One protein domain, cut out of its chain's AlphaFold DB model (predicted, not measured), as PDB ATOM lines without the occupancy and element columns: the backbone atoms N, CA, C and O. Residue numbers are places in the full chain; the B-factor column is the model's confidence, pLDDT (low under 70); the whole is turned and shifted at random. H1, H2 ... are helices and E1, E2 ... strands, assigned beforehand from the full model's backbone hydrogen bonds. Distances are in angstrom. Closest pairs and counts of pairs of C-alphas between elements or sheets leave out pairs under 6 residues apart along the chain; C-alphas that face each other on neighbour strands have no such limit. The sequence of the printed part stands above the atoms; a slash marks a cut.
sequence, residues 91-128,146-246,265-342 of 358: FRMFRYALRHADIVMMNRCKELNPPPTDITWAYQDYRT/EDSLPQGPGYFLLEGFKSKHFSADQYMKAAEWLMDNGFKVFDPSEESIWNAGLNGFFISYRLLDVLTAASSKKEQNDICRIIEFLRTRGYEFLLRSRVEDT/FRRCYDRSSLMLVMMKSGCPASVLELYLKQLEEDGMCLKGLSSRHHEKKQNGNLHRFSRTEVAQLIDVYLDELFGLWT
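AT A GLANCE: This is residues 91 to 128, 146 to 246 and 265 to 342 of the 358 residues of an uncharacterized protein of Fusarium langsethiae (UniProt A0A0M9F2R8). Helical hairpins and pairs stack one after another into a solenoid of two rows: H1, H4, H7, H10 and H13 make one row, and H2, H5, H8 and H11 the other. The short H3 and H6 and the small hairpin of E1 and E2 lie at one edge, and residues 334 to 342 stick out at the far end. The printed part has 217 residues, mostly helix, in the order H1 to H12, E1, E2, H13, with the strands antiparallel. It is compact, with a radius of gyration of the C-alphas of 18.3 A, and spans 61 by 41 by 31 A.

HOW THE PARTS SIT: Start at H1, residues 92 to 99, which forms a hairpin with H2, residues 103 to 112; their closest C-alphas, of Ala 97 and Met 105, are 5.7 A apart. H4, residues 153 to 162, touches H1 at a steep tilt of 50 degrees, with C-alphas 99 and 160 closest at 4.0 A. With H5, residues 168 to 180, H4 forms a hairpin at 4 degrees; C-alphas 161 and 171 are closest, 7.1 A. H7, residues 205 to 212, and H8, residues 217 to 232, form another, C-alphas 211 and 220 closest at 5.8 A. H8 is the hub: its residues 222 to 229 touch H5, C-alphas 168 and 222 closest at 5.5 A, and its residues 224 to 228 touch H11, residues 285 to 297, C-alphas 224 and 287 closest at 6.7 A. H10, residues 274 to 279, touches H11 only at the corner, and only just, with 3 pairs of C-alphas within 8 A; C-alphas 278 and 288 are closest, 5.6 A. Residues 325 to 332 of H13, residues 324 to 339, touch H10, C-alphas 275 and 325 closest at 6.2 A. H3, residues 124 to 128, H6, residues 193 to 197, H9, residues 265 to 270, and H12, residues 302 to 306, touch no helix. In the hairpin of E1, residues 311 to 314, and E2, residues 317 to 320, N 319 and O 312 are 2.9 A apart. Every O i to N i+4 pair is within hydrogen-bond range except in H6, 0 of 1, H9, 1 of 2, and H12, 0 of 1; for i+3, H6 has 1 of 2 and H12 0 of 2.

IN THESE COORDINATES: Find C-alpha 92 at (93.306, 102.300, 70.220), where H1 begins. H8 runs 22.4 A from C-alpha 217 at (82.236, 82.076, 45.954), and H13 runs 20.5 A to C-alpha 339 at (77.519, 55.819, 57.434).

THE WHOLE: Residues 129 to 145 and 247 to 264 are not printed, with C-alpha gaps of 20.6 A and 11.7 A. The links H2 to H3 and H5 to H6 are long. Mean pLDDT of the printed part is 72.2; residues 298 to 342 are among those under 70.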
ATOM      1  N   PHE A  91      96.806 101.484  72.542       78.94
ATOM      2  CA  PHE A  91      97.001 101.518  71.087       78.94
ATOM      3  C   PHE A  91      95.693 101.590  70.276       78.94
ATOM      4  O   PHE A  91      95.601 101.084  69.152       78.94
ATOM      5  N   ARG A  92      94.653 102.241  70.819       80.69
ATOM      6  CA  ARG A  92      93.306 102.300  70.220       80.69
ATOM      7  C   ARG A  92      93.286 102.772  68.768       80.69
ATOM      8  O   ARG A  92      92.521 102.229  67.969       80.69
ATOM      9  N   MET A  93      94.094 103.778  68.420       83.62
ATOM     10  CA  MET A  93      94.200 104.254  67.035       83.62
ATOM     11  C   MET A  93      94.782 103.207  66.105       83.62
ATOM     12  O   MET A  93      94.288 103.051  64.993       83.62
ATOM     13  N   PHE A  94      95.775 102.457  66.566       88.06
ATOM     14  CA  PHE A  94      96.376 101.409  65.761       88.06
ATOM     15  C   PHE A  94      95.401 100.247  65.544       88.06
ATOM     16  O   PHE A  94      95.207  99.805  64.415       88.06
ATOM     17  N   ARG A  95      94.669  99.839  66.589       87.75
ATOM     18  CA  ARG A  95      93.563  98.865  66.481       87.75
ATOM     19  C   ARG A  95      92.495  99.324  65.487       87.75
ATOM     20  O   ARG A  95      91.983  98.526  64.702       87.75
ATOM     21  N   TYR A  96      92.153 100.614  65.514       87.00
ATOM     22  CA  TYR A  96      91.229 101.213  64.554       87.00
ATOM     23  C   TYR A  96      91.794 101.168  63.128       87.00
ATOM     24  O   TYR A  96      91.094 100.721  62.224       87.00
ATOM     25  N   ALA A  97      93.055 101.556  62.933       91.19
ATOM     26  CA  ALA A  97      93.719 101.528  61.633       91.19
ATOM     27  C   ALA A  97      93.745 100.113  61.032       91.19
ATOM     28  O   ALA A  97      93.402  99.936  59.866       91.19
ATOM     29  N   LEU A  98      94.030  99.093  61.847       92.12
ATOM     30  CA  LEU A  98      93.998  97.686  61.438       92.12
ATOM     31  C   LEU A  98      92.602  97.225  61.008       92.12
ATOM     32  O   LEU A  98      92.458  96.616  59.951       92.12
ATOM     33  N   ARG A  99      91.551  97.593  61.754       92.31
ATOM     34  CA  ARG A  99      90.151  97.302  61.377       92.31
ATOM     35  C   ARG A  99      89.704  97.968  60.075       92.31
ATOM     36  O   ARG A  99      88.623  97.643  59.580       92.31
ATOM     37  N   HIS A 100      90.496  98.886  59.536       93.12
ATOM     38  CA  HIS A 100      90.231  99.580  58.280       93.12
ATOM     39  C   HIS A 100      91.331  99.373  57.224       93.12
ATOM     40  O   HIS A 100      91.224  99.950  56.146       93.12
ATOM     41  N   ALA A 101      92.351  98.550  57.506       94.62
ATOM     42  CA  ALA A 101      93.544  98.387  56.669       94.62
ATOM     43  C   ALA A 101      94.167  99.735  56.230       94.62
ATOM     44  O   ALA A 101      94.645  99.885  55.103       94.62
ATOM     45  N   ASP A 102      94.139 100.733  57.120       94.81
ATOM     46  CA  ASP A 102      94.634 102.083  56.856       94.81
ATOM     47  C   ASP A 102      96.137 102.169  57.145       94.81
ATOM     48  O   ASP A 102      96.570 102.512  58.247       94.81
ATOM     49  N   ILE A 103      96.939 101.858  56.126       96.00
ATOM     50  CA  ILE A 103      98.405 101.855  56.211       96.00
ATOM     51  C   ILE A 103      98.962 103.248  56.547       96.00
ATOM     52  O   ILE A 103      99.976 103.355  57.238       96.00
ATOM     53  N   VAL A 104      98.306 104.327  56.104       94.25
ATOM     54  CA  VAL A 104      98.747 105.698  56.413       94.25
ATOM     55  C   VAL A 104      98.620 105.944  57.911       94.25
ATOM     56  O   VAL A 104      99.568 106.398  58.554       94.25
ATOM     57  N   MET A 105      97.483 105.563  58.490       90.56
ATOM     58  CA  MET A 105      97.261 105.664  59.927       90.56
ATOM     59  C   MET A 105      98.147 104.691  60.725       90.56
ATOM     60  O   MET A 105      98.620 105.044  61.805       90.56
ATOM     61  N   MET A 106      98.433 103.495  60.197       92.94
ATOM     62  CA  MET A 106      99.370 102.535  60.803       92.94
ATOM     63  C   MET A 106     100.793 103.107  60.887       92.94
ATOM     64  O   MET A 106     101.400 103.062  61.958       92.94
ATOM     65  N   ASN A 107     101.290 103.724  59.808       93.44
ATOM     66  CA  ASN A 107     102.571 104.440  59.805       93.44
ATOM     67  C   ASN A 107     102.583 105.567  60.840       93.44
ATOM     68  O   ASN A 107     103.522 105.679  61.625       93.44
ATOM     69  N   ARG A 108     101.502 106.348  60.911       89.44
ATOM     70  CA  ARG A 108     101.395 107.438  61.882       89.44
ATOM     71  C   ARG A 108     101.412 106.944  63.331       89.44
ATOM     72  O   ARG A 108     102.046 107.558  64.184       89.44
ATOM     73  N   CYS A 109     100.762 105.814  63.612       89.06
ATOM     74  CA  CYS A 109     100.825 105.178  64.930       89.06
ATOM     75  C   CYS A 109     102.243 104.707  65.259       89.06
ATOM     76  O   CYS A 109     102.702 104.934  66.370       89.06
ATOM     77  N   LYS A 110     102.958 104.114  64.294       87.94
ATOM     78  CA  LYS A 110     104.354 103.696  64.477       87.94
ATOM     79  C   LYS A 110     105.271 104.871  64.844       87.94
ATOM     80  O   LYS A 110     106.167 104.698  65.661       87.94
ATOM     81  N   GLU A 111     105.049 106.047  64.258       89.12
ATOM     82  CA  GLU A 111     105.830 107.259  64.549       89.12
ATOM     83  C   GLU A 111     105.562 107.830  65.948       89.12
ATOM     84  O   GLU A 111     106.488 108.284  66.614       89.12
ATOM     85  N   LEU A 112     104.296 107.851  66.374       85.44
ATOM     86  CA  LEU A 112     103.871 108.581  67.573       85.44
ATOM     87  C   LEU A 112     103.778 107.709  68.830       85.44
ATOM     88  O   LEU A 112     104.034 108.196  69.928       85.44
ATOM     89  N   ASN A 113     103.366 106.451  68.682       81.75
ATOM     90  CA  ASN A 113     103.160 105.503  69.773       81.75
ATOM     91  C   ASN A 113     103.231 104.059  69.234       81.75
ATOM     92  O   ASN A 113     102.185 103.429  69.020       81.75
ATOM     93  N   PRO A 114     104.439 103.549  68.924       80.19
ATOM     94  CA  PRO A 114     104.591 102.238  68.314       80.19
ATOM     95  C   PRO A 114     104.070 101.144  69.259       80.19
ATOM     96  O   PRO A 114     104.525 101.059  70.403       80.19
ATOM     97  N   PRO A 115     103.141 100.287  68.800       80.56
ATOM     98  CA  PRO A 115     102.702  99.153  69.592       80.56
ATOM     99  C   PRO A 115     103.821  98.111  69.707       80.56
ATOM    100  O   PRO A 115     104.607  97.958  68.766       80.56
ATOM    101  N   PRO A 116     103.874  97.341  70.808       77.31
ATOM    102  CA  PRO A 116     104.808  96.235  70.928       77.31
ATOM    103  C   PRO A 116     104.535  95.160  69.870       77.31
ATOM    104  O   PRO A 116     103.378  94.853  69.567       77.31
ATOM    105  N   THR A 117     105.598  94.589  69.307       75.94
ATOM    106  CA  THR A 117     105.541  93.660  68.164       75.94
ATOM    107  C   THR A 117     105.407  92.191  68.564       75.94
ATOM    108  O   THR A 117     104.951  91.370  67.770       75.94
ATOM    109  N   ASP A 118     105.794  91.862  69.791       62.31
ATOM    110  CA  ASP A 118     105.860  90.524  70.384       62.31
ATOM    111  C   ASP A 118     104.624  90.164  71.227       62.31
ATOM    112  O   ASP A 118     104.522  89.050  71.748       62.31
ATOM    113  N   ILE A 119     103.687  91.103  71.373       58.00
ATOM    114  CA  ILE A 119     102.615  91.028  72.360       58.00
ATOM    115  C   ILE A 119     101.242  90.990  71.707       58.00
ATOM    116  O   ILE A 119     100.899  91.750  70.803       58.00
ATOM    117  N   THR A 120     100.404  90.149  72.289       60.78
ATOM    118  CA  THR A 120      98.958  90.266  72.243       60.78
ATOM    119  C   THR A 120      98.522  91.317  73.267       60.78
ATOM    120  O   THR A 120      98.575  91.100  74.478       60.78
ATOM    121  N   TRP A 121      98.168  92.509  72.778       58.62
ATOM    122  CA  TRP A 121      98.113  93.762  73.556       58.62
ATOM    123  C   TRP A 121      97.153  93.758  74.753       58.62
ATOM    124  O   TRP A 121      97.260  94.620  75.611       58.62
ATOM    125  N   ALA A 122      96.254  92.778  74.856       52.31
ATOM    126  CA  ALA A 122      95.313  92.649  75.969       52.31
ATOM    127  C   ALA A 122      95.823  91.803  77.160       52.31
ATOM    128  O   ALA A 122      95.086  91.641  78.128       52.31
ATOM    129  N   TYR A 123      97.027  91.211  77.099       52.97
ATOM    130  CA  TYR A 123      97.396  90.113  78.014       52.97
ATOM    131  C   TYR A 123      98.794  90.203  78.644       52.97
ATOM    132  O   TYR A 123      99.292  89.233  79.223       52.97
ATOM    133  N   GLN A 124      99.449  91.357  78.527       46.31
ATOM    134  CA  GLN A 124     100.832  91.515  78.970       46.31
ATOM    135  C   GLN A 124     100.990  91.395  80.489       46.31
ATOM    136  O   GLN A 124     101.957  90.776  80.933       46.31
ATOM    137  N   ASP A 125     100.025  91.879  81.274       46.03
ATOM    138  CA  ASP A 125     100.068  91.799  82.741       46.03
ATOM    139  C   ASP A 125      99.981  90.345  83.224       46.03
ATOM    140  O   ASP A 125     100.881  89.867  83.916       46.03
ATOM    141  N   TYR A 126      98.998  89.585  82.728       47.75
ATOM    142  CA  TYR A 126      98.846  88.165  83.060       47.75
ATOM    143  C   TYR A 126     100.062  87.336  82.621       47.75
ATOM    144  O   TYR A 126     100.584  86.524  83.383       47.75
ATOM    145  N   ARG A 127     100.562  87.542  81.391       45.81
ATOM    146  CA  ARG A 127     101.733  86.806  80.885       45.81
ATOM    147  C   ARG A 127     102.993  87.130  81.691       45.81
ATOM    148  O   ARG A 127     103.779  86.229  81.969       45.81
ATOM    149  N   THR A 128     103.186  88.390  82.073       46.69
ATOM    150  CA  THR A 128     104.347  88.830  82.858       46.69
ATOM    151  C   THR A 128     104.317  88.241  84.265       46.69
ATOM    152  O   THR A 128     105.358  87.829  84.768       46.69
ATOM    153  N   GLU A 146      85.421  84.545  75.463       39.12
ATOM    154  CA  GLU A 146      86.197  84.486  74.206       39.12
ATOM    155  C   GLU A 146      86.815  85.847  73.822       39.12
ATOM    156  O   GLU A 146      87.878  85.900  73.205       39.12
ATOM    157  N   ASP A 147      86.191  86.943  74.273       40.91
ATOM    158  CA  ASP A 147      86.670  88.324  74.124       40.91
ATOM    159  C   ASP A 147      87.934  88.628  74.937       40.91
ATOM    160  O   ASP A 147      88.569  89.663  74.742       40.91
ATOM    161  N   SER A 148      88.301  87.723  75.840       47.47
ATOM    162  CA  SER A 148      89.459  87.849  76.713       47.47
ATOM    163  C   SER A 148      90.652  86.991  76.298       47.47
ATOM    164  O   SER A 148      91.687  86.989  76.968       47.47
ATOM    165  N   LEU A 149      90.531  86.298  75.157       54.25
ATOM    166  CA  LEU A 149      91.697  85.754  74.481       54.25
ATOM    167  C   LEU A 149      92.630  86.898  74.070       54.25
ATOM    168  O   LEU A 149      92.157  87.985  73.726       54.25
ATOM    169  N   PRO A 150      93.947  86.662  74.068       56.84
ATOM    170  CA  PRO A 150      94.894  87.695  73.706       56.84
ATOM    171  C   PRO A 150      94.618  88.203  72.276       56.84
ATOM    172  O   PRO A 150      94.522  87.414  71.340       56.84
ATOM    173  N   GLN A 151      94.429  89.518  72.107       71.00
ATOM    174  CA  GLN A 151      94.084  90.131  70.816       71.00
ATOM    175  C   GLN A 151      95.331  90.760  70.191       71.00
ATOM    176  O   GLN A 151      95.852  91.753  70.706       71.00
ATOM    177  N   GLY A 152      95.818  90.170  69.100       77.38
ATOM    178  CA  GLY A 152      96.942  90.687  68.324       77.38
ATOM    179  C   GLY A 152      96.504  91.479  67.088       77.38
ATOM    180  O   GLY A 152      95.307  91.670  66.839       77.38
ATOM    181  N   PRO A 153      97.461  91.972  66.289       86.06
ATOM    182  CA  PRO A 153      97.166  92.792  65.119       86.06
ATOM    183  C   PRO A 153      96.325  92.059  64.058       86.06
ATOM    184  O   PRO A 153      95.430  92.671  63.467       86.06
ATOM    185  N   GLY A 154      96.537  90.756  63.840       86.06
ATOM    186  CA  GLY A 154      95.751  89.975  62.878       86.06
ATOM    187  C   GLY A 154      94.319  89.744  63.305       86.06
ATOM    188  O   GLY A 154      93.454  89.719  62.432       86.06
ATOM    189  N   TYR A 155      94.027  89.658  64.607       84.69
ATOM    190  CA  TYR A 155      92.645  89.658  65.088       84.69
ATOM    191  C   TYR A 155      91.894  90.916  64.624       84.69
ATOM    192  O   TYR A 155      90.826  90.814  64.017       84.69
ATOM    193  N   PHE A 156      92.461  92.109  64.841       87.44
ATOM    194  CA  PHE A 156      91.821  93.365  64.431       87.44
ATOM    195  C   PHE A 156      91.696  93.490  62.911       87.44
ATOM    196  O   PHE A 156      90.666  93.963  62.418       87.44
ATOM    197  N   LEU A 157      92.713  93.042  62.172       92.12
ATOM    198  CA  LEU A 157      92.687  93.012  60.713       92.12
ATOM    199  C   LEU A 157      91.602  92.047  60.194       92.12
ATOM    200  O   LEU A 157      90.820  92.401  59.313       92.12
ATOM    201  N   LEU A 158      91.485  90.853  60.777       91.06
ATOM    202  CA  LEU A 158      90.469  89.866  60.406       91.06
ATOM    203  C   LEU A 158      89.047  90.351  60.711       91.06
ATOM    204  O   LEU A 158      88.159  90.191  59.877       91.06
ATOM    205  N   GLU A 159      88.825  90.993  61.859       89.31
ATOM    206  CA  GLU A 159      87.520  91.567  62.212       89.31
ATOM    207  C   GLU A 159      87.091  92.682  61.246       89.31
ATOM    208  O   GLU A 159      85.924  92.752  60.849       89.31
ATOM    209  N   GLY A 160      88.030  93.531  60.815       89.44
ATOM    210  CA  GLY A 160      87.769  94.547  59.793       89.44
ATOM    211  C   GLY A 160      87.378  93.942  58.443       89.44
ATOM    212  O   GLY A 160      86.414  94.385  57.812       89.44
ATOM    213  N   PHE A 161      88.072  92.877  58.038       93.94
ATOM    214  CA  PHE A 161      87.771  92.142  56.810       93.94
ATOM    215  C   PHE A 161      86.409  91.441  56.867       93.94
ATOM    216  O   PHE A 161      85.589  91.609  55.965       93.94
ATOM    217  N   LYS A 162      86.108  90.742  57.970       91.19
ATOM    218  CA  LYS A 162      84.805  90.107  58.230       91.19
ATOM    219  C   LYS A 162      83.658  91.123  58.223       91.19
ATOM    220  O   LYS A 162      82.572  90.835  57.724       91.19
ATOM    221  N   SER A 163      83.915  92.332  58.720       90.25
ATOM    222  CA  SER A 163      82.974  93.462  58.693       90.25
ATOM    223  C   SER A 163      82.871  94.146  57.323       90.25
ATOM    224  O   SER A 163      82.141  95.126  57.180       90.25
ATOM    225  N   LYS A 164      83.577  93.639  56.302       91.88
ATOM    226  CA  LYS A 164      83.585  94.144  54.919       91.88
ATOM    227  C   LYS A 164      84.035  95.603  54.805       91.88
ATOM    228  O   LYS A 164      83.599  96.318  53.907       91.88
ATOM    229  N   HIS A 165      84.914  96.054  55.702       92.50
ATOM    230  CA  HIS A 165      85.452  97.417  55.652       92.50
ATOM    231  C   HIS A 165      86.430  97.636  54.492       92.50
ATOM    232  O   HIS A 165      86.603  98.770  54.052       92.50
ATOM    233  N   PHE A 166      87.083  96.575  54.018       95.25
ATOM    234  CA  PHE A 166      88.118  96.635  52.988       95.25
ATOM    235  C   PHE A 166      88.227  95.299  52.232       95.25
ATOM    236  O   PHE A 166      87.660  94.288  52.647       95.25
ATOM    237  N   SER A 167      88.922  95.303  51.091       95.88
ATOM    238  CA  SER A 167      89.082  94.128  50.220       95.88
ATOM    239  C   SER A 167      90.198  93.178  50.670       95.88
ATOM    240  O   SER A 167      91.064  93.544  51.462       95.88
ATOM    241  N   ALA A 168      90.252  91.972  50.097       96.12
ATOM    242  CA  ALA A 168      91.370  91.051  50.328       96.12
ATOM    243  C   ALA A 168      92.726  91.632  49.891       96.12
ATOM    244  O   ALA A 168      93.734  91.397  50.549       96.12
ATOM    245  N   ASP A 169      92.770  92.450  48.836       97.31
ATOM    246  CA  ASP A 169      94.015  93.110  48.419       97.31
ATOM    247  C   ASP A 169      94.502  94.116  49.469       97.31
ATOM    248  O   ASP A 169      95.700  94.225  49.725       97.31
ATOM    249  N   GLN A 170      93.576  94.837  50.108       97.00
ATOM    250  CA  GLN A 170      93.903  95.729  51.222       97.00
ATOM    251  C   GLN A 170      94.328  94.937  52.463       97.00
ATOM    252  O   GLN A 170      95.283  95.339  53.124       97.00
ATOM    253  N   TYR A 171      93.692  93.788  52.729       96.94
ATOM    254  CA  TYR A 171      94.125  92.864  53.778       96.94
ATOM    255  C   TYR A 171      95.584  92.450  53.573       96.94
ATOM    256  O   TYR A 171      96.395  92.612  54.478       96.94
ATOM    257  N   MET A 172      95.932  91.951  52.381       97.56
ATOM    258  CA  MET A 172      97.283  91.465  52.081       97.56
ATOM    259  C   MET A 172      98.330  92.573  52.211       97.56
ATOM    260  O   MET A 172      99.373  92.337  52.806       97.56
ATOM    261  N   LYS A 173      98.035  93.798  51.755       97.81
ATOM    262  CA  LYS A 173      98.943  94.947  51.924       97.81
ATOM    263  C   LYS A 173      99.146  95.333  53.389       97.81
ATOM    264  O   LYS A 173     100.262  95.642  53.792       97.81
ATOM    265  N   ALA A 174      98.082  95.332  54.191       97.12
ATOM    266  CA  ALA A 174      98.190  95.622  55.620       97.12
ATOM    267  C   ALA A 174      98.917  94.497  56.377       97.12
ATOM    268  O   ALA A 174      99.709  94.772  57.274       97.12
ATOM    269  N   ALA A 175      98.692  93.240  55.991       96.00
ATOM    270  CA  ALA A 175      99.405  92.083  56.518       96.00
ATOM    271  C   ALA A 175     100.897  92.111  56.145       96.00
ATOM    272  O   ALA A 175     101.736  91.852  57.001       96.00
ATOM    273  N   GLU A 176     101.235  92.472  54.907       96.50
ATOM    274  CA  GLU A 176     102.618  92.688  54.465       96.50
ATOM    275  C   GLU A 176     103.284  93.797  55.279       96.50
ATOM    276  O   GLU A 176     104.347  93.580  55.852       96.50
ATOM    277  N   TRP A 177     102.599  94.933  55.454       96.50
ATOM    278  CA  TRP A 177     103.090  96.007  56.312       96.50
ATOM    279  C   TRP A 177     103.363  95.516  57.738       96.50
ATOM    280  O   TRP A 177     104.394  95.854  58.309       96.50
ATOM    281  N   LEU A 178     102.476  94.707  58.331       93.69
ATOM    282  CA  LEU A 178     102.698  94.154  59.672       93.69
ATOM    283  C   LEU A 178     103.995  93.337  59.729       93.69
ATOM    284  O   LEU A 178     104.820  93.575  60.611       93.69
ATOM    285  N   MET A 179     104.198  92.441  58.761       92.81
ATOM    286  CA  MET A 179     105.398  91.604  58.676       92.81
ATOM    287  C   MET A 179     106.671  92.442  58.512       92.81
ATOM    288  O   MET A 179     107.634  92.239  59.253       92.81
ATOM    289  N   ASP A 180     106.658  93.429  57.615       94.25
ATOM    290  CA  ASP A 180     107.795  94.324  57.356       94.25
ATOM    291  C   ASP A 180     108.163  95.184  58.576       94.25
ATOM    292  O   ASP A 180     109.285  95.677  58.702       94.25
ATOM    293  N   ASN A 181     107.218  95.356  59.503       91.75
ATOM    294  CA  ASN A 181     107.391  96.114  60.736       91.75
ATOM    295  C   ASN A 181     107.600  95.222  61.971       91.75
ATOM    296  O   ASN A 181     107.535  95.714  63.097       91.75
ATOM    297  N   GLY A 182     107.886  93.932  61.772       88.06
ATOM    298  CA  GLY A 182     108.247  92.994  62.836       88.06
ATOM    299  C   GLY A 182     107.063  92.421  63.617       88.06
ATOM    300  O   GLY A 182     107.281  91.694  64.582       88.06
ATOM    301  N   PHE A 183     105.826  92.713  63.211       87.88
ATOM    302  CA  PHE A 183     104.640  92.097  63.794       87.88
ATOM    303  C   PHE A 183     104.399  90.720  63.175       87.88
ATOM    304  O   PHE A 183     104.512  90.523  61.962       87.88
ATOM    305  N   LYS A 184     103.954  89.771  63.998       85.75
ATOM    306  CA  LYS A 184     103.259  88.590  63.481       85.75
ATOM    307  C   LYS A 184     101.832  88.993  63.144       85.75
ATOM    308  O   LYS A 184     101.176  89.633  63.957       85.75
ATOM    309  N   VAL A 185     101.343  88.605  61.967       87.62
ATOM    310  CA  VAL A 185      99.931  88.789  61.615       87.62
ATOM    311  C   VAL A 185      99.092  88.007  62.612       87.62
ATOM    312  O   VAL A 185      98.267  88.597  63.282       87.62
ATOM    313  N   PHE A 186      99.368  86.720  62.792       84.25
ATOM    314  CA  PHE A 186      98.727  85.913  63.821       84.25
ATOM    315  C   PHE A 186      99.785  85.307  64.733       84.25
ATOM    316  O   PHE A 186     100.695  84.613  64.260       84.25
ATOM    317  N   ASP A 187      99.651  85.549  66.033       74.69
ATOM    318  CA  ASP A 187     100.415  84.836  67.047       74.69
ATOM    319  C   ASP A 187      99.617  83.622  67.566       74.69
ATOM    320  O   ASP A 187      98.416  83.736  67.824       74.69
ATOM    321  N   PRO A 188     100.244  82.447  67.759       67.88
ATOM    322  CA  PRO A 188      99.570  81.267  68.310       67.88
ATOM    323  C   PRO A 188      98.855  81.511  69.635       67.88
ATOM    324  O   PRO A 188      97.832  80.873  69.904       67.88
ATOM    325  N   SER A 189      99.383  82.426  70.453       64.38
ATOM    326  CA  SER A 189      98.779  82.806  71.728       64.38
ATOM    327  C   SER A 189      97.393  83.444  71.576       64.38
ATOM    328  O   SER A 189      96.603  83.375  72.514       64.38
ATOM    329  N   GLU A 190      97.051  83.981  70.397       64.94
ATOM    330  CA  GLU A 190      95.710  84.504  70.077       64.94
ATOM    331  C   GLU A 190      94.644  83.399  69.957       64.94
ATOM    332  O   GLU A 190      93.439  83.655  70.084       64.94
ATOM    333  N   GLU A 191      95.075  82.160  69.699       63.69
ATOM    334  CA  GLU A 191      94.204  80.982  69.609       63.69
ATOM    335  C   GLU A 191      94.102  80.232  70.938       63.69
ATOM    336  O   GLU A 191      93.065  79.644  71.245       63.69
ATOM    337  N   SER A 192      95.174  80.233  71.733       60.50
ATOM    338  CA  SER A 192      95.182  79.654  73.074       60.50
ATOM    339  C   SER A 192      96.372  80.153  73.882       60.50
ATOM    340  O   SER A 192      97.499  80.160  73.394       60.50
ATOM    341  N   ILE A 193      96.153  80.453  75.161       54.06
ATOM    342  CA  ILE A 193      97.221  80.817  76.104       54.06
ATOM    343  C   ILE A 193      98.311  79.736  76.220       54.06
ATOM    344  O   ILE A 193      99.469  80.047  76.484       54.06
ATOM    345  N   TRP A 194      97.969  78.473  75.953       52.84
ATOM    346  CA  TRP A 194      98.899  77.340  75.989       52.84
ATOM    347  C   TRP A 194      99.828  77.281  74.778       52.84
ATOM    348  O   TRP A 194     100.866  76.628  74.819       52.84
ATOM    349  N   ASN A 195      99.504  78.030  73.726       57.34
ATOM    350  CA  ASN A 195     100.354  78.165  72.555       57.34
ATOM    351  C   ASN A 195     101.432  79.247  72.731       57.34
ATOM    352  O   ASN A 195     102.201  79.488  71.806       57.34
ATOM    353  N   ALA A 196     101.517  79.911  73.890       58.03
ATOM    354  CA  ALA A 196     102.488  80.982  74.132       58.03
ATOM    355  C   ALA A 196     103.959  80.523  74.044       58.03
ATOM    356  O   ALA A 196     104.845  81.362  73.871       58.03
ATOM    357  N   GLY A 197     104.212  79.214  74.163       53.47
ATOM    358  CA  GLY A 197     105.523  78.595  73.947       53.47
ATOM    359  C   GLY A 197     105.826  78.238  72.487       53.47
ATOM    360  O   GLY A 197     106.948  77.831  72.191       53.47
ATOM    361  N   LEU A 198     104.858  78.382  71.574       62.31
ATOM    362  CA  LEU A 198     105.052  78.094  70.156       62.31
ATOM    363  C   LEU A 198     105.705  79.281  69.462       62.31
ATOM    364  O   LEU A 198     105.153  80.379  69.392       62.31
ATOM    365  N   ASN A 199     106.873  79.032  68.887       64.19
ATOM    366  CA  ASN A 199     107.541  79.997  68.030       64.19
ATOM    367  C   ASN A 199     107.103  79.807  66.572       64.19
ATOM    368  O   ASN A 199     106.786  78.702  66.145       64.19
ATOM    369  N   GLY A 200     107.088  80.880  65.782       71.75
ATOM    370  CA  GLY A 200     106.759  80.820  64.352       71.75
ATOM    371  C   GLY A 200     105.492  81.575  63.955       71.75
ATOM    372  O   GLY A 200     104.933  82.342  64.743       71.75
ATOM    373  N   PHE A 201     105.091  81.370  62.700       81.38
ATOM    374  CA  PHE A 201     104.022  82.086  62.006       81.38
ATOM    375  C   PHE A 201     102.902  81.114  61.652       81.38
ATOM    376  O   PHE A 201     103.160  80.076  61.042       81.38
ATOM    377  N   PHE A 202     101.663  81.431  62.029       82.50
ATOM    378  CA  PHE A 202     100.573  80.460  61.951       82.50
ATOM    379  C   PHE A 202      99.311  81.023  61.320       82.50
ATOM    380  O   PHE A 202      98.939  82.168  61.543       82.50
ATOM    381  N   ILE A 203      98.622  80.206  60.540       86.19
ATOM    382  CA  ILE A 203      97.316  80.546  59.991       86.19
ATOM    383  C   ILE A 203      96.283  80.355  61.101       86.19
ATOM    384  O   ILE A 203      96.091  79.245  61.600       86.19
ATOM    385  N   SER A 204      95.631  81.452  61.487       80.81
ATOM    386  CA  SER A 204      94.597  81.464  62.523       80.81
ATOM    387  C   SER A 204      93.405  80.577  62.145       80.81
ATOM    388  O   SER A 204      92.911  80.617  61.015       80.81
ATOM    389  N   TYR A 205      92.880  79.836  63.122       76.81
ATOM    390  CA  TYR A 205      91.627  79.093  62.977       76.81
ATOM    391  C   TYR A 205      90.450  80.023  62.697       76.81
ATOM    392  O   TYR A 205      89.560  79.656  61.939       76.81
ATOM    393  N   ARG A 206      90.474  81.253  63.218       80.06
ATOM    394  CA  ARG A 206      89.431  82.250  62.945       80.06
ATOM    395  C   ARG A 206      89.350  82.592  61.456       80.06
ATOM    396  O   ARG A 206      88.261  82.837  60.946       80.06
ATOM    397  N   LEU A 207      90.477  82.581  60.738       86.75
ATOM    398  CA  LEU A 207      90.484  82.776  59.284       86.75
ATOM    399  C   LEU A 207      89.818  81.591  58.560       86.75
ATOM    400  O   LEU A 207      89.099  81.793  57.582       86.75
ATOM    401  N   LEU A 208      89.999  80.369  59.069       84.69
ATOM    402  CA  LEU A 208      89.338  79.165  58.552       84.69
ATOM    403  C   LEU A 208      87.841  79.133  58.888       84.69
ATOM    404  O   LEU A 208      87.030  78.710  58.065       84.69
ATOM    405  N   ASP A 209      87.445  79.633  60.056       80.56
ATOM    406  CA  ASP A 209      86.035  79.809  60.405       80.56
ATOM    407  C   ASP A 209      85.367  80.795  59.438       80.56
ATOM    408  O   ASP A 209      84.287  80.521  58.916       80.56
ATOM    409  N   VAL A 210      86.042  81.904  59.113       85.88
ATOM    410  CA  VAL A 210      85.561  82.872  58.114       85.88
ATOM    411  C   VAL A 210      85.488  82.246  56.714       85.88
ATOM    412  O   VAL A 210      84.523  82.499  55.996       85.88
ATOM    413  N   LEU A 211      86.440  81.379  56.342       87.62
ATOM    414  CA  LEU A 211      86.399  80.615  55.087       87.62
ATOM    415  C   LEU A 211      85.173  79.697  55.014       87.62
ATOM    416  O   LEU A 211      84.446  79.717  54.023       87.62
ATOM    417  N   THR A 212      84.936  78.905  56.061       80.88
ATOM    418  CA  THR A 212      83.825  77.938  56.091       80.88
ATOM    419  C   THR A 212      82.456  78.603  56.225       80.88
ATOM    420  O   THR A 212      81.460  78.033  55.782       80.88
ATOM    421  N   ALA A 213      82.398  79.812  56.788       83.38
ATOM    422  CA  ALA A 213      81.188  80.623  56.901       83.38
ATOM    423  C   ALA A 213      80.945  81.559  55.700       83.38
ATOM    424  O   ALA A 213      79.965  82.308  55.705       83.38
ATOM    425  N   ALA A 214      81.819  81.551  54.685       86.19
ATOM    426  CA  ALA A 214      81.709  82.438  53.534       86.19
ATOM    427  C   ALA A 214      80.373  82.245  52.796       86.19
ATOM    428  O   ALA A 214      79.962  81.137  52.456       86.19
ATOM    429  N   SER A 215      79.701  83.358  52.506       85.50
ATOM    430  CA  SER A 215      78.357  83.376  51.916       85.50
ATOM    431  C   SER A 215      78.359  83.343  50.384       85.50
ATOM    432  O   SER A 215      77.326  83.109  49.757       85.50
ATOM    433  N   SER A 216      79.512  83.599  49.761       88.31
ATOM    434  CA  SER A 216      79.653  83.663  48.307       88.31
ATOM    435  C   SER A 216      80.981  83.079  47.833       88.31
ATOM    436  O   SER A 216      81.993  83.159  48.524       88.31
ATOM    437  N   LYS A 217      81.007  82.577  46.591       87.94
ATOM    438  CA  LYS A 217      82.236  82.076  45.954       87.94
ATOM    439  C   LYS A 217      83.325  83.150  45.853       87.94
ATOM    440  O   LYS A 217      84.503  82.838  45.954       87.94
ATOM    441  N   LYS A 218      82.939  84.417  45.667       90.56
ATOM    442  CA  LYS A 218      83.888  85.537  45.650       90.56
ATOM    443  C   LYS A 218      84.556  85.714  47.015       90.56
ATOM    444  O   LYS A 218      85.773  85.774  47.074       90.56
ATOM    445  N   GLU A 219      83.765  85.758  48.084       90.19
ATOM    446  CA  GLU A 219      84.257  85.881  49.464       90.19
ATOM    447  C   GLU A 219      85.168  84.705  49.835       90.19
ATOM    448  O   GLU A 219      86.258  84.910  50.357       90.19
ATOM    449  N   GLN A 220      84.775  83.485  49.461       90.50
ATOM    450  CA  GLN A 220      85.590  82.288  49.642       90.50
ATOM    451  C   GLN A 220      86.933  82.387  48.893       90.50
ATOM    452  O   GLN A 220      87.982  82.159  49.489       90.50
ATOM    453  N   ASN A 221      86.918  82.795  47.618       91.62
ATOM    454  CA  ASN A 221      88.136  82.998  46.826       91.62
ATOM    455  C   ASN A 221      89.040  84.091  47.415       91.62
ATOM    456  O   ASN A 221      90.257  83.938  47.433       91.62
ATOM    457  N   ASP A 222      88.456  85.188  47.894       94.25
ATOM    458  CA  ASP A 222      89.184  86.284  48.532       94.25
ATOM    459  C   ASP A 222      89.912  85.797  49.800       94.25
ATOM    460  O   ASP A 222      91.080  86.129  50.005       94.25
ATOM    461  N   ILE A 223      89.276  84.935  50.602       93.88
ATOM    462  CA  ILE A 223      89.896  84.314  51.783       93.88
ATOM    463  C   ILE A 223      90.983  83.306  51.384       93.88
ATOM    464  O   ILE A 223      92.052  83.296  51.993       93.88
ATOM    465  N   CYS A 224      90.766  82.498  50.340       92.75
ATOM    466  CA  CYS A 224      91.798  81.598  49.811       92.75
ATOM    467  C   CYS A 224      93.055  82.353  49.383       92.75
ATOM    468  O   CYS A 224      94.153  81.941  49.743       92.75
ATOM    469  N   ARG A 225      92.900  83.487  48.692       95.62
ATOM    470  CA  ARG A 225      94.028  84.340  48.290       95.62
ATOM    471  C   ARG A 225      94.808  84.858  49.496       95.62
ATOM    472  O   ARG A 225      96.033  84.897  49.450       95.62
ATOM    473  N   ILE A 226      94.120  85.219  50.582       96.31
ATOM    474  CA  ILE A 226      94.770  85.615  51.840       96.31
ATOM    475  C   ILE A 226      95.559  84.437  52.430       96.31
ATOM    476  O   ILE A 226      96.711  84.613  52.819       96.31
ATOM    477  N   ILE A 227      94.972  83.239  52.480       94.56
ATOM    478  CA  ILE A 227      95.636  82.026  52.985       94.56
ATOM    479  C   ILE A 227      96.881  81.693  52.153       94.56
ATOM    480  O   ILE A 227      97.951  81.464  52.715       94.56
ATOM    481  N   GLU A 228      96.764  81.704  50.827       94.56
ATOM    482  CA  GLU A 228      97.874  81.490  49.894       94.56
ATOM    483  C   GLU A 228      98.981  82.526  50.110       94.56
ATOM    484  O   GLU A 228     100.144  82.159  50.273       94.56
ATOM    485  N   PHE A 229      98.626  83.810  50.205       96.06
ATOM    486  CA  PHE A 229      99.569  84.879  50.522       96.06
ATOM    487  C   PHE A 229     100.309  84.612  51.840       96.06
ATOM    488  O   PHE A 229     101.539  84.653  51.874       96.06
ATOM    489  N   LEU A 230      99.594  84.268  52.913       94.31
ATOM    490  CA  LEU A 230     100.208  83.951  54.203       94.31
ATOM    491  C   LEU A 230     101.153  82.742  54.097       94.31
ATOM    492  O   LEU A 230     102.271  82.805  54.611       94.31
ATOM    493  N   ARG A 231     100.771  81.682  53.366       92.31
ATOM    494  CA  ARG A 231     101.651  80.526  53.098       92.31
ATOM    495  C   ARG A 231     102.944  80.951  52.402       92.31
ATOM    496  O   ARG A 231     104.014  80.529  52.831       92.31
ATOM    497  N   THR A 232     102.880  81.827  51.392       92.75
ATOM    498  CA  THR A 232     104.097  82.329  50.710       92.75
ATOM    499  C   THR A 232     105.031  83.114  51.633       92.75
ATOM    500  O   THR A 232     106.222  83.221  51.355       92.75
ATOM    501  N   ARG A 233     104.512  83.634  52.751       91.38
ATOM    502  CA  ARG A 233     105.269  84.353  53.785       91.38
ATOM    503  C   ARG A 233     105.694  83.461  54.956       91.38
ATOM    504  O   ARG A 233     106.134  83.975  55.978       91.38
ATOM    505  N   GLY A 234     105.574  82.139  54.815       88.44
ATOM    506  CA  GLY A 234     106.022  81.171  55.818       88.44
ATOM    507  C   GLY A 234     105.032  80.925  56.957       88.44
ATOM    508  O   GLY A 234     105.412  80.327  57.958       88.44
ATOM    509  N   TYR A 235     103.776  81.369  56.833       89.31
ATOM    510  CA  TYR A 235     102.738  80.999  57.793       89.31
ATOM    511  C   TYR A 235     102.315  79.551  57.565       89.31
ATOM    512  O   TYR A 235     102.144  79.108  56.430       89.31
ATOM    513  N   GLU A 236     102.113  78.811  58.644       85.94
ATOM    514  CA  GLU A 236     101.780  77.387  58.616       85.94
ATOM    515  C   GLU A 236     100.446  77.129  59.307       85.94
ATOM    516  O   GLU A 236     100.043  77.836  60.228       85.94
ATOM    517  N   PHE A 237      99.727  76.100  58.884       81.19
ATOM    518  CA  PHE A 237      98.570  75.651  59.634       81.19
ATOM    519  C   PHE A 237      99.009  75.102  60.997       81.19
ATOM    520  O   PHE A 237      99.963  74.324  61.089       81.19
ATOM    521  N   LEU A 238      98.316  75.504  62.063       72.25
ATOM    522  CA  LEU A 238      98.605  75.033  63.414       72.25
ATOM    523  C   LEU A 238      98.179  73.561  63.551       72.25
ATOM    524  O   LEU A 238      96.990  73.255  63.616       72.25
ATOM    525  N   LEU A 239      99.150  72.647  63.590       64.50
ATOM    526  CA  LEU A 239      98.903  71.230  63.870       64.50
ATOM    527  C   LEU A 239      98.717  71.010  65.377       64.50
ATOM    528  O   LEU A 239      99.450  71.605  66.173       64.50
ATOM    529  N   ARG A 240      97.793  70.123  65.786       57.03
ATOM    530  CA  ARG A 240      97.617  69.805  67.218       57.03
ATOM    531  C   ARG A 240      98.863  69.125  67.781       57.03
ATOM    532  O   ARG A 240      99.203  69.371  68.926       57.03
ATOM    533  N   SER A 241      99.583  68.373  66.952       48.88
ATOM    534  CA  SER A 241     100.893  67.770  67.240       48.88
ATOM    535  C   SER A 241     101.985  68.747  67.716       48.88
ATOM    536  O   SER A 241     102.956  68.341  68.360       48.88
ATOM    537  N   ARG A 242     101.861  70.038  67.382       48.38
ATOM    538  CA  ARG A 242     102.813  71.085  67.793       48.38
ATOM    539  C   ARG A 242     102.443  71.723  69.119       48.38
ATOM    540  O   ARG A 242     103.310  72.306  69.756       48.38
ATOM    541  N   VAL A 243     101.185  71.611  69.531       48.91
ATOM    542  CA  VAL A 243     100.762  71.967  70.879       48.91
ATOM    543  C   VAL A 243     101.308  70.854  71.759       48.91
ATOM    544  O   VAL A 243     100.908  69.700  71.610       48.91
ATOM    545  N   GLU A 244     102.277  71.156  72.628       41.12
ATOM    546  CA  GLU A 244     102.597  70.217  73.698       41.12
ATOM    547  C   GLU A 244     101.272  69.866  74.358       41.12
ATOM    548  O   GLU A 244     100.552  70.753  74.805       41.12
ATOM    549  N   ASP A 245     100.915  68.588  74.312       38.97
ATOM    550  CA  ASP A 245      99.722  68.041  74.930       38.97
ATOM    551  C   ASP A 245      99.839  68.303  76.444       38.97
ATOM    552  O   ASP A 245     100.307  67.471  77.221       38.97
ATOM    553  N   THR A 246      99.495  69.518  76.881       39.00
ATOM    554  CA  THR A 246      99.526  69.945  78.285       39.00
ATOM    555  C   THR A 246      98.469  69.201  79.100       39.00
ATOM    556  O   THR A 246      98.418  69.333  80.318       39.00
ATOM    557  N   PHE A 265      88.476  76.718  78.296       35.09
ATOM    558  CA  PHE A 265      89.161  75.453  77.999       35.09
ATOM    559  C   PHE A 265      88.327  74.446  77.206       35.09
ATOM    560  O   PHE A 265      88.872  73.744  76.352       35.09
ATOM    561  N   ARG A 266      87.015  74.358  77.467       33.81
ATOM    562  CA  ARG A 266      86.162  73.361  76.803       33.81
ATOM    563  C   ARG A 266      86.153  73.565  75.286       33.81
ATOM    564  O   ARG A 266      86.215  72.597  74.544       33.81
ATOM    565  N   ARG A 267      86.234  74.816  74.811       37.97
ATOM    566  CA  ARG A 267      86.209  75.144  73.373       37.97
ATOM    567  C   ARG A 267      87.509  74.865  72.621       37.97
ATOM    568  O   ARG A 267      87.434  74.540  71.444       37.97
ATOM    569  N   CYS A 268      88.684  74.929  73.254       39.41
ATOM    570  CA  CYS A 268      89.931  74.525  72.585       39.41
ATOM    571  C   CYS A 268      89.939  73.017  72.261       39.41
ATOM    572  O   CYS A 268      90.483  72.616  71.233       39.41
ATOM    573  N   TYR A 269      89.284  72.203  73.097       41.59
ATOM    574  CA  TYR A 269      89.102  70.765  72.873       41.59
ATOM    575  C   TYR A 269      87.847  70.432  72.042       41.59
ATOM    576  O   TYR A 269      87.916  69.519  71.218       41.59
ATOM    577  N   ASP A 270      86.756  71.199  72.179       44.38
ATOM    578  CA  ASP A 270      85.510  71.045  71.402       44.38
ATOM    579  C   ASP A 270      85.614  71.599  69.966       44.38
ATOM    580  O   ASP A 270      84.736  71.353  69.136       44.38
ATOM    581  N   ARG A 271      86.673  72.352  69.627       52.94
ATOM    582  CA  ARG A 271      86.910  72.779  68.241       52.94
ATOM    583  C   ARG A 271      87.204  71.563  67.372       52.94
ATOM    584  O   ARG A 271      88.069  70.749  67.698       52.94
ATOM    585  N   SER A 272      86.513  71.471  66.235       58.66
ATOM    586  CA  SER A 272      86.783  70.454  65.216       58.66
ATOM    587  C   SER A 272      88.277  70.432  64.887       58.66
ATOM    588  O   SER A 272      88.923  71.479  64.831       58.66
ATOM    589  N   SER A 273      88.845  69.244  64.684       64.88
ATOM    590  CA  SER A 273      90.234  69.157  64.246       64.88
ATOM    591  C   SER A 273      90.437  69.879  62.920       64.88
ATOM    592  O   SER A 273      89.495  70.055  62.146       64.88
ATOM    593  N   LEU A 274      91.674  70.284  62.636       71.06
ATOM    594  CA  LEU A 274      91.971  70.960  61.379       71.06
ATOM    595  C   LEU A 274      91.588  70.094  60.175       71.06
ATOM    596  O   LEU A 274      90.994  70.602  59.236       71.06
ATOM    597  N   MET A 275      91.821  68.781  60.253       72.69
ATOM    598  CA  MET A 275      91.364  67.834  59.235       72.69
ATOM    599  C   MET A 275      89.843  67.901  59.038       72.69
ATOM    600  O   MET A 275      89.380  68.049  57.915       72.69
ATOM    601  N   LEU A 276      89.058  67.886  60.121       71.25
ATOM    602  CA  LEU A 276      87.601  68.026  60.038       71.25
ATOM    603  C   LEU A 276      87.178  69.371  59.435       71.25
ATOM    604  O   LEU A 276      86.243  69.413  58.647       71.25
ATOM    605  N   VAL A 277      87.852  70.471  59.781       74.19
ATOM    606  CA  VAL A 277      87.585  71.791  59.185       74.19
ATOM    607  C   VAL A 277      87.883  71.779  57.685       74.19
ATOM    608  O   VAL A 277      87.077  72.282  56.904       74.19
ATOM    609  N   MET A 278      88.996  71.166  57.283       76.81
ATOM    610  CA  MET A 278      89.437  71.082  55.890       76.81
ATOM    611  C   MET A 278      88.576  70.143  55.039       76.81
ATOM    612  O   MET A 278      88.460  70.359  53.838       76.81
ATOM    613  N   MET A 279      87.955  69.134  55.652       73.44
ATOM    614  CA  MET A 279      87.060  68.178  54.990       73.44
ATOM    615  C   MET A 279      85.595  68.642  54.949       73.44
ATOM    616  O   MET A 279      84.777  68.029  54.266       73.44
ATOM    617  N   LYS A 280      85.224  69.727  55.647       71.94
ATOM    618  CA  LYS A 280      83.876  70.307  55.525       71.94
ATOM    619  C   LYS A 280      83.628  70.768  54.088       71.94
ATOM    620  O   LYS A 280      84.498  71.362  53.459       71.94
ATOM    621  N   SER A 281      82.386  70.621  53.622       61.62
ATOM    622  CA  SER A 281      81.948  71.018  52.271       61.62
ATOM    623  C   SER A 281      82.217  72.487  51.904       61.62
ATOM    624  O   SER A 281      82.226  72.833  50.724       61.62
ATOM    625  N   GLY A 282      82.441  73.354  52.896       68.50
ATOM    626  CA  GLY A 282      82.792  74.765  52.716       68.50
ATOM    627  C   GLY A 282      84.285  75.056  52.519       68.50
ATOM    628  O   GLY A 282      84.629  76.215  52.295       68.50
ATOM    629  N   CYS A 283      85.180  74.065  52.605       79.00
ATOM    630  CA  CYS A 283      86.615  74.262  52.392       79.00
ATOM    631  C   CYS A 283      87.000  74.018  50.917       79.00
ATOM    632  O   CYS A 283      86.744  72.938  50.383       79.00
ATOM    633  N   PRO A 284      87.626  74.988  50.226       84.94
ATOM    634  CA  PRO A 284      88.109  74.792  48.863       84.94
ATOM    635  C   PRO A 284      89.254  73.787  48.774       84.94
ATOM    636  O   PRO A 284      90.156  73.768  49.612       84.94
ATOM    637  N   ALA A 285      89.271  73.030  47.675       84.31
ATOM    638  CA  ALA A 285      90.305  72.034  47.403       84.31
ATOM    639  C   ALA A 285      91.729  72.618  47.426       84.31
ATOM    640  O   ALA A 285      92.641  71.937  47.879       84.31
ATOM    641  N   SER A 286      91.923  73.876  47.012       85.06
ATOM    642  CA  SER A 286      93.238  74.534  47.047       85.06
ATOM    643  C   SER A 286      93.780  74.700  48.470       85.06
ATOM    644  O   SER A 286      94.969  74.506  48.708       85.06
ATOM    645  N   VAL A 287      92.915  75.011  49.440       86.94
ATOM    646  CA  VAL A 287      93.307  75.160  50.849       86.94
ATOM    647  C   VAL A 287      93.599  73.796  51.470       86.94
ATOM    648  O   VAL A 287      94.605  73.646  52.165       86.94
ATOM    649  N   LEU A 288      92.778  72.785  51.162       86.00
ATOM    650  CA  LEU A 288      93.046  71.401  51.558       86.00
ATOM    651  C   LEU A 288      94.384  70.911  50.982       86.00
ATOM    652  O   LEU A 288      95.171  70.313  51.706       86.00
ATOM    653  N   GLU A 289      94.682  71.202  49.717       86.88
ATOM    654  CA  GLU A 289      95.948  70.828  49.084       86.88
ATOM    655  C   GLU A 289      97.150  71.484  49.781       86.88
ATOM    656  O   GLU A 289      98.144  70.812  50.046       86.88
ATOM    657  N   LEU A 290      97.056  72.771  50.141       88.81
ATOM    658  CA  LEU A 290      98.095  73.454  50.922       88.81
ATOM    659  C   LEU A 290      98.309  72.799  52.291       88.81
ATOM    660  O   LEU A 290      99.450  72.680  52.739       88.81
ATOM    661  N   TYR A 291      97.227  72.379  52.947       84.56
ATOM    662  CA  TYR A 291      97.294  71.685  54.228       84.56
ATOM    663  C   TYR A 291      97.933  70.296  54.097       84.56
ATOM    664  O   TYR A 291      98.829  69.957  54.867       84.56
ATOM    665  N   LEU A 292      97.531  69.512  53.094       82.12
ATOM    666  CA  LEU A 292      98.099  68.189  52.825       82.12
ATOM    667  C   LEU A 292      99.583  68.268  52.444       82.12
ATOM    668  O   LEU A 292     100.364  67.451  52.923       82.12
ATOM    669  N   LYS A 293      99.988  69.276  51.658       85.12
ATOM    670  CA  LYS A 293     101.404  69.542  51.359       85.12
ATOM    671  C   LYS A 293     102.204  69.824  52.624       85.12
ATOM    672  O   LYS A 293     103.271  69.255  52.789       85.12
ATOM    673  N   GLN A 294     101.672  70.632  53.545       83.19
ATOM    674  CA  GLN A 294     102.344  70.868  54.825       83.19
ATOM    675  C   GLN A 294     102.478  69.575  55.644       83.19
ATOM    676  O   GLN A 294     103.525  69.333  56.230       83.19
ATOM    677  N   LEU A 295     101.442  68.729  55.679       76.38
ATOM    678  CA  LEU A 295     101.530  67.428  56.346       76.38
ATOM    679  C   LEU A 295     102.630  66.553  55.724       76.38
ATOM    680  O   LEU A 295     103.409  65.945  56.455       76.38
ATOM    681  N   GLU A 296     102.719  66.511  54.395       76.38
ATOM    682  CA  GLU A 296     103.767  65.778  53.681       76.38
ATOM    683  C   GLU A 296     105.172  66.338  53.970       76.38
ATOM    684  O   GLU A 296     106.079  65.566  54.283       76.38
ATOM    685  N   GLU A 297     105.342  67.665  53.936       77.12
ATOM    686  CA  GLU A 297     106.584  68.375  54.292       77.12
ATOM    687  C   GLU A 297     107.020  68.079  55.736       77.12
ATOM    688  O   GLU A 297     108.204  67.848  56.002       77.12
ATOM    689  N   ASP A 298     106.054  68.004  56.653       68.94
ATOM    690  CA  ASP A 298     106.259  67.632  58.054       68.94
ATOM    691  C   ASP A 298     106.486  66.108  58.232       68.94
ATOM    692  O   ASP A 298     106.739  65.635  59.341       68.94
ATOM    693  N   GLY A 299     106.459  65.317  57.151       64.88
ATOM    694  CA  GLY A 299     106.726  63.874  57.152       64.88
ATOM    695  C   GLY A 299     105.546  63.008  57.608       64.88
ATOM    696  O   GLY A 299     105.718  61.815  57.884       64.88
ATOM    697  N   MET A 300     104.342  63.579  57.686       63.75
ATOM    698  CA  MET A 300     103.121  62.867  58.055       63.75
ATOM    699  C   MET A 300     102.660  61.999  56.885       63.75
ATOM    700  O   MET A 300     102.086  62.471  55.907       63.75
ATOM    701  N   CYS A 301     102.881  60.692  56.999       57.06
ATOM    702  CA  CYS A 301     102.416  59.710  56.027       57.06
ATOM    703  C   CYS A 301     101.461  58.701  56.677       57.06
ATOM    704  O   CYS A 301     101.673  58.257  57.807       57.06
ATOM    705  N   LEU A 302     100.442  58.261  55.930       53.09
ATOM    706  CA  LEU A 302      99.510  57.198  56.350       53.09
ATOM    707  C   LEU A 302     100.243  55.909  56.776       53.09
ATOM    708  O   LEU A 302      99.788  55.190  57.661       53.09
ATOM    709  N   LYS A 303     101.420  55.638  56.192       43.78
ATOM    710  CA  LYS A 303     102.270  54.480  56.519       43.78
ATOM    711  C   LYS A 303     102.982  54.585  57.881       43.78
ATOM    712  O   LYS A 303     103.427  53.566  58.400       43.78
ATOM    713  N   GLY A 304     103.079  55.779  58.473       43.38
ATOM    714  CA  GLY A 304     103.803  56.045  59.726       43.38
ATOM    715  C   GLY A 304     103.060  55.653  61.011       43.38
ATOM    716  O   GLY A 304     103.681  55.614  62.077       43.38
ATOM    717  N   LEU A 305     101.768  55.298  60.921       44.78
ATOM    718  CA  LEU A 305     100.914  54.887  62.053       44.78
ATOM    719  C   LEU A 305     101.480  53.698  62.860       44.78
ATOM    720  O   LEU A 305     101.135  53.519  64.029       44.78
ATOM    721  N   SER A 306     102.389  52.923  62.262       39.03
ATOM    722  CA  SER A 306     103.041  51.754  62.865       39.03
ATOM    723  C   SER A 306     104.215  52.090  63.794       39.03
ATOM    724  O   SER A 306     104.628  51.243  64.585       39.03
ATOM    725  N   SER A 307     104.764  53.307  63.741       42.09
ATOM    726  CA  SER A 307     105.920  53.703  64.559       42.09
ATOM    727  C   SER A 307     105.473  54.408  65.850       42.09
ATOM    728  O   SER A 307     104.524  55.199  65.871       42.09
ATOM    729  N   ARG A 308     106.082  54.046  66.987       42.25
ATOM    730  CA  ARG A 308     105.869  54.702  68.287       42.25
ATOM    731  C   ARG A 308     106.766  55.940  68.330       42.25
ATOM    732  O   ARG A 308     107.964  55.789  68.489       42.25
ATOM    733  N   HIS A 309     106.167  57.123  68.212       46.97
ATOM    734  CA  HIS A 309     106.791  58.427  68.465       46.97
ATOM    735  C   HIS A 309     107.990  58.771  67.571       46.97
ATOM    736  O   HIS A 309     109.138  58.465  67.876       46.97
ATOM    737  N   HIS A 310     107.713  59.507  66.499       48.94
ATOM    738  CA  HIS A 310     108.725  60.375  65.916       48.94
ATOM    739  C   HIS A 310     108.655  61.726  66.647       48.94
ATOM    740  O   HIS A 310     107.583  62.306  66.810       48.94
ATOM    741  N   GLU A 311     109.789  62.202  67.146       52.94
ATOM    742  CA  GLU A 311     109.942  63.565  67.646       52.94
ATOM    743  C   GLU A 311     111.019  64.230  66.794       52.94
ATOM    744  O   GLU A 311     112.112  63.685  66.628       52.94
ATOM    745  N   LYS A 312     110.718  65.396  66.224       55.00
ATOM    746  CA  LYS A 312     111.702  66.181  65.473       55.00
ATOM    747  C   LYS A 312     111.661  67.614  65.973       55.00
ATOM    748  O   LYS A 312     110.592  68.161  66.204       55.00
ATOM    749  N   LYS A 313     112.819  68.237  66.176       45.97
ATOM    750  CA  LYS A 313     112.885  69.679  66.443       45.97
ATOM    751  C   LYS A 313     113.028  70.412  65.118       45.97
ATOM    752  O   LYS A 313     113.947  70.118  64.360       45.97
ATOM    753  N   GLN A 314     112.148  71.372  64.861       53.72
ATOM    754  CA  GLN A 314     112.242  72.262  63.705       53.72
ATOM    755  C   GLN A 314     111.773  73.652  64.132       53.72
ATOM    756  O   GLN A 314     110.752  73.792  64.807       53.72
ATOM    757  N   ASN A 315     112.576  74.665  63.799       52.03
ATOM    758  CA  ASN A 315     112.392  76.068  64.196       52.03
ATOM    759  C   ASN A 315     112.275  76.289  65.719       52.03
ATOM    760  O   ASN A 315     111.542  77.157  66.177       52.03
ATOM    761  N   GLY A 316     112.981  75.483  66.520       49.22
ATOM    762  CA  GLY A 316     112.966  75.579  67.986       49.22
ATOM    763  C   GLY A 316     111.748  74.945  68.666       49.22
ATOM    764  O   GLY A 316     111.791  74.740  69.876       49.22
ATOM    765  N   ASN A 317     110.719  74.556  67.910       50.38
ATOM    766  CA  ASN A 317     109.558  73.842  68.438       50.38
ATOM    767  C   ASN A 317     109.793  72.329  68.436       50.38
ATOM    768  O   ASN A 317     110.427  71.781  67.525       50.38
ATOM    769  N   LEU A 318     109.251  71.649  69.448       47.09
ATOM    770  CA  LEU A 318     109.178  70.195  69.485       47.09
ATOM    771  C   LEU A 318     107.977  69.739  68.649       47.09
ATOM    772  O   LEU A 318     106.837  70.058  68.971       47.09
ATOM    773  N   HIS A 319     108.225  68.983  67.583       50.84
ATOM    774  CA  HIS A 319     107.166  68.368  66.787       50.84
ATOM    775  C   HIS A 319     106.908  66.979  67.350       50.84
ATOM    776  O   HIS A 319     107.723  66.072  67.158       50.84
ATOM    777  N   ARG A 320     105.800  66.819  68.080       49.66
ATOM    778  CA  ARG A 320     105.323  65.516  68.551       49.66
ATOM    779  C   ARG A 320     104.213  65.049  67.640       49.66
ATOM    780  O   ARG A 320     103.074  65.452  67.818       49.66
ATOM    781  N   PHE A 321     104.513  64.183  66.679       51.81
ATOM    782  CA  PHE A 321     103.494  63.704  65.747       51.81
ATOM    783  C   PHE A 321     102.389  62.942  66.499       51.81
ATOM    784  O   PHE A 321     102.567  61.789  66.904       51.81
ATOM    785  N   SER A 322     101.242  63.592  66.715       45.88
ATOM    786  CA  SER A 322     100.051  62.934  67.226       45.88
ATOM    787  C   SER A 322      99.441  62.113  66.102       45.88
ATOM    788  O   SER A 322      99.230  62.583  64.989       45.88
ATOM    789  N   ARG A 323      99.120  60.853  66.394       50.03
ATOM    790  CA  ARG A 323      98.406  59.952  65.475       50.03
ATOM    791  C   ARG A 323      97.004  60.464  65.103       50.03
ATOM    792  O   ARG A 323      96.324  59.821  64.316       50.03
ATOM    793  N   THR A 324      96.563  61.581  65.679       52.91
ATOM    794  CA  THR A 324      95.190  62.079  65.687       52.91
ATOM    795  C   THR A 324      94.759  62.686  64.358       52.91
ATOM    796  O   THR A 324      93.653  62.388  63.939       52.91
ATOM    797  N   GLU A 325      95.578  63.466  63.648       55.41
ATOM    798  CA  GLU A 325      95.145  64.103  62.390       55.41
ATOM    799  C   GLU A 325      94.928  63.089  61.256       55.41
ATOM    800  O   GLU A 325      93.967  63.192  60.494       55.41
ATOM    801  N   VAL A 326      95.801  62.080  61.167       56.00
ATOM    802  CA  VAL A 326      95.696  60.992  60.184       56.00
ATOM    803  C   VAL A 326      94.633  59.973  60.602       56.00
ATOM    804  O   VAL A 326      93.869  59.519  59.753       56.00
ATOM    805  N   ALA A 327      94.536  59.643  61.896       57.34
ATOM    806  CA  ALA A 327      93.442  58.814  62.404       57.34
ATOM    807  C   ALA A 327      92.083  59.471  62.149       57.34
ATOM    808  O   ALA A 327      91.180  58.795  61.694       57.34
ATOM    809  N   GLN A 328      91.959  60.790  62.310       58.81
ATOM    810  CA  GLN A 328      90.726  61.517  62.003       58.81
ATOM    811  C   GLN A 328      90.380  61.506  60.516       58.81
ATOM    812  O   GLN A 328      89.204  61.458  60.184       58.81
ATOM    813  N   LEU A 329      91.365  61.545  59.612       60.38
ATOM    814  CA  LEU A 329      91.097  61.362  58.182       60.38
ATOM    815  C   LEU A 329      90.514  59.969  57.914       60.38
ATOM    816  O   LEU A 329      89.566  59.842  57.144       60.38
ATOM    817  N   ILE A 330      91.071  58.942  58.562       60.25
ATOM    818  CA  ILE A 330      90.563  57.571  58.483       60.25
ATOM    819  C   ILE A 330      89.161  57.498  59.095       60.25
ATOM    820  O   ILE A 330      88.271  56.986  58.434       60.25
ATOM    821  N   ASP A 331      88.936  58.055  60.282       55.31
ATOM    822  CA  ASP A 331      87.637  58.053  60.961       55.31
ATOM    823  C   ASP A 331      86.568  58.764  60.123       55.31
ATOM    824  O   ASP A 331      85.497  58.212  59.928       55.31
ATOM    825  N   VAL A 332      86.868  59.930  59.538       58.03
ATOM    826  CA  VAL A 332      85.946  60.646  58.634       58.03
ATOM    827  C   VAL A 332      85.648  59.827  57.383       58.03
ATOM    828  O   VAL A 332      84.497  59.718  56.974       58.03
ATOM    829  N   TYR A 333      86.674  59.234  56.773       60.16
ATOM    830  CA  TYR A 333      86.507  58.416  55.576       60.16
ATOM    831  C   TYR A 333      85.706  57.139  55.864       60.16
ATOM    832  O   TYR A 333      84.861  56.740  55.064       60.16
ATOM    833  N   LEU A 334      85.940  56.511  57.020       57.97
ATOM    834  CA  LEU A 334      85.181  55.364  57.501       57.97
ATOM    835  C   LEU A 334      83.744  55.769  57.850       57.97
ATOM    836  O   LEU A 334      82.825  55.070  57.442       57.97
ATOM    837  N   ASP A 335      83.516  56.894  58.521       56.16
ATOM    838  CA  ASP A 335      82.175  57.385  58.844       56.16
ATOM    839  C   ASP A 335      81.375  57.738  57.582       56.16
ATOM    840  O   ASP A 335      80.185  57.436  57.515       56.16
ATOM    841  N   GLU A 336      81.991  58.309  56.544       56.12
ATOM    842  CA  GLU A 336      81.302  58.563  55.270       56.12
ATOM    843  C   GLU A 336      81.032  57.272  54.479       56.12
ATOM    844  O   GLU A 336      79.921  57.073  53.979       56.12
ATOM    845  N   LEU A 337      82.009  56.360  54.393       48.34
ATOM    846  CA  LEU A 337      81.845  55.079  53.694       48.34
ATOM    847  C   LEU A 337      80.854  54.143  54.397       48.34
ATOM    848  O   LEU A 337      80.022  53.513  53.742       48.34
ATOM    849  N   PHE A 338      80.940  54.037  55.723       48.28
ATOM    850  CA  PHE A 338      80.127  53.125  56.526       48.28
ATOM    851  C   PHE A 338      78.843  53.770  57.054       48.28
ATOM    852  O   PHE A 338      77.867  53.055  57.289       48.28
ATOM    853  N   GLY A 339      78.763  55.098  57.144       46.25
ATOM    854  CA  GLY A 339      77.519  55.819  57.434       46.25
ATOM    855  C   GLY A 339      76.438  55.527  56.391       46.25
ATOM    856  O   GLY A 339      75.282  55.297  56.748       46.25
ATOM    857  N   LEU A 340      76.823  55.384  55.118       39.94
ATOM    858  CA  LEU A 340      75.938  54.917  54.043       39.94
ATOM    859  C   LEU A 340      75.543  53.432  54.176       39.94
ATOM    860  O   LEU A 340      74.440  53.055  53.778       39.94
ATOM    861  N   TRP A 341      76.391  52.586  54.771       38.72
ATOM    862  CA  TRP A 341      76.083  51.170  55.033       38.72
ATOM    863  C   TRP A 341      75.158  50.952  56.235       38.72
ATOM    864  O   TRP A 341      74.380  49.995  56.237       38.72
ATOM    865  N   THR A 342      75.169  51.844  57.228       38.62
ATOM    866  CA  THR A 342      74.256  51.736  58.383       38.62
ATOM    867  C   THR A 342      72.781  51.973  58.030       38.62
ATOM    868  O   THR A 342      71.906  51.576  58.797       38.62
TER     869      THR A 342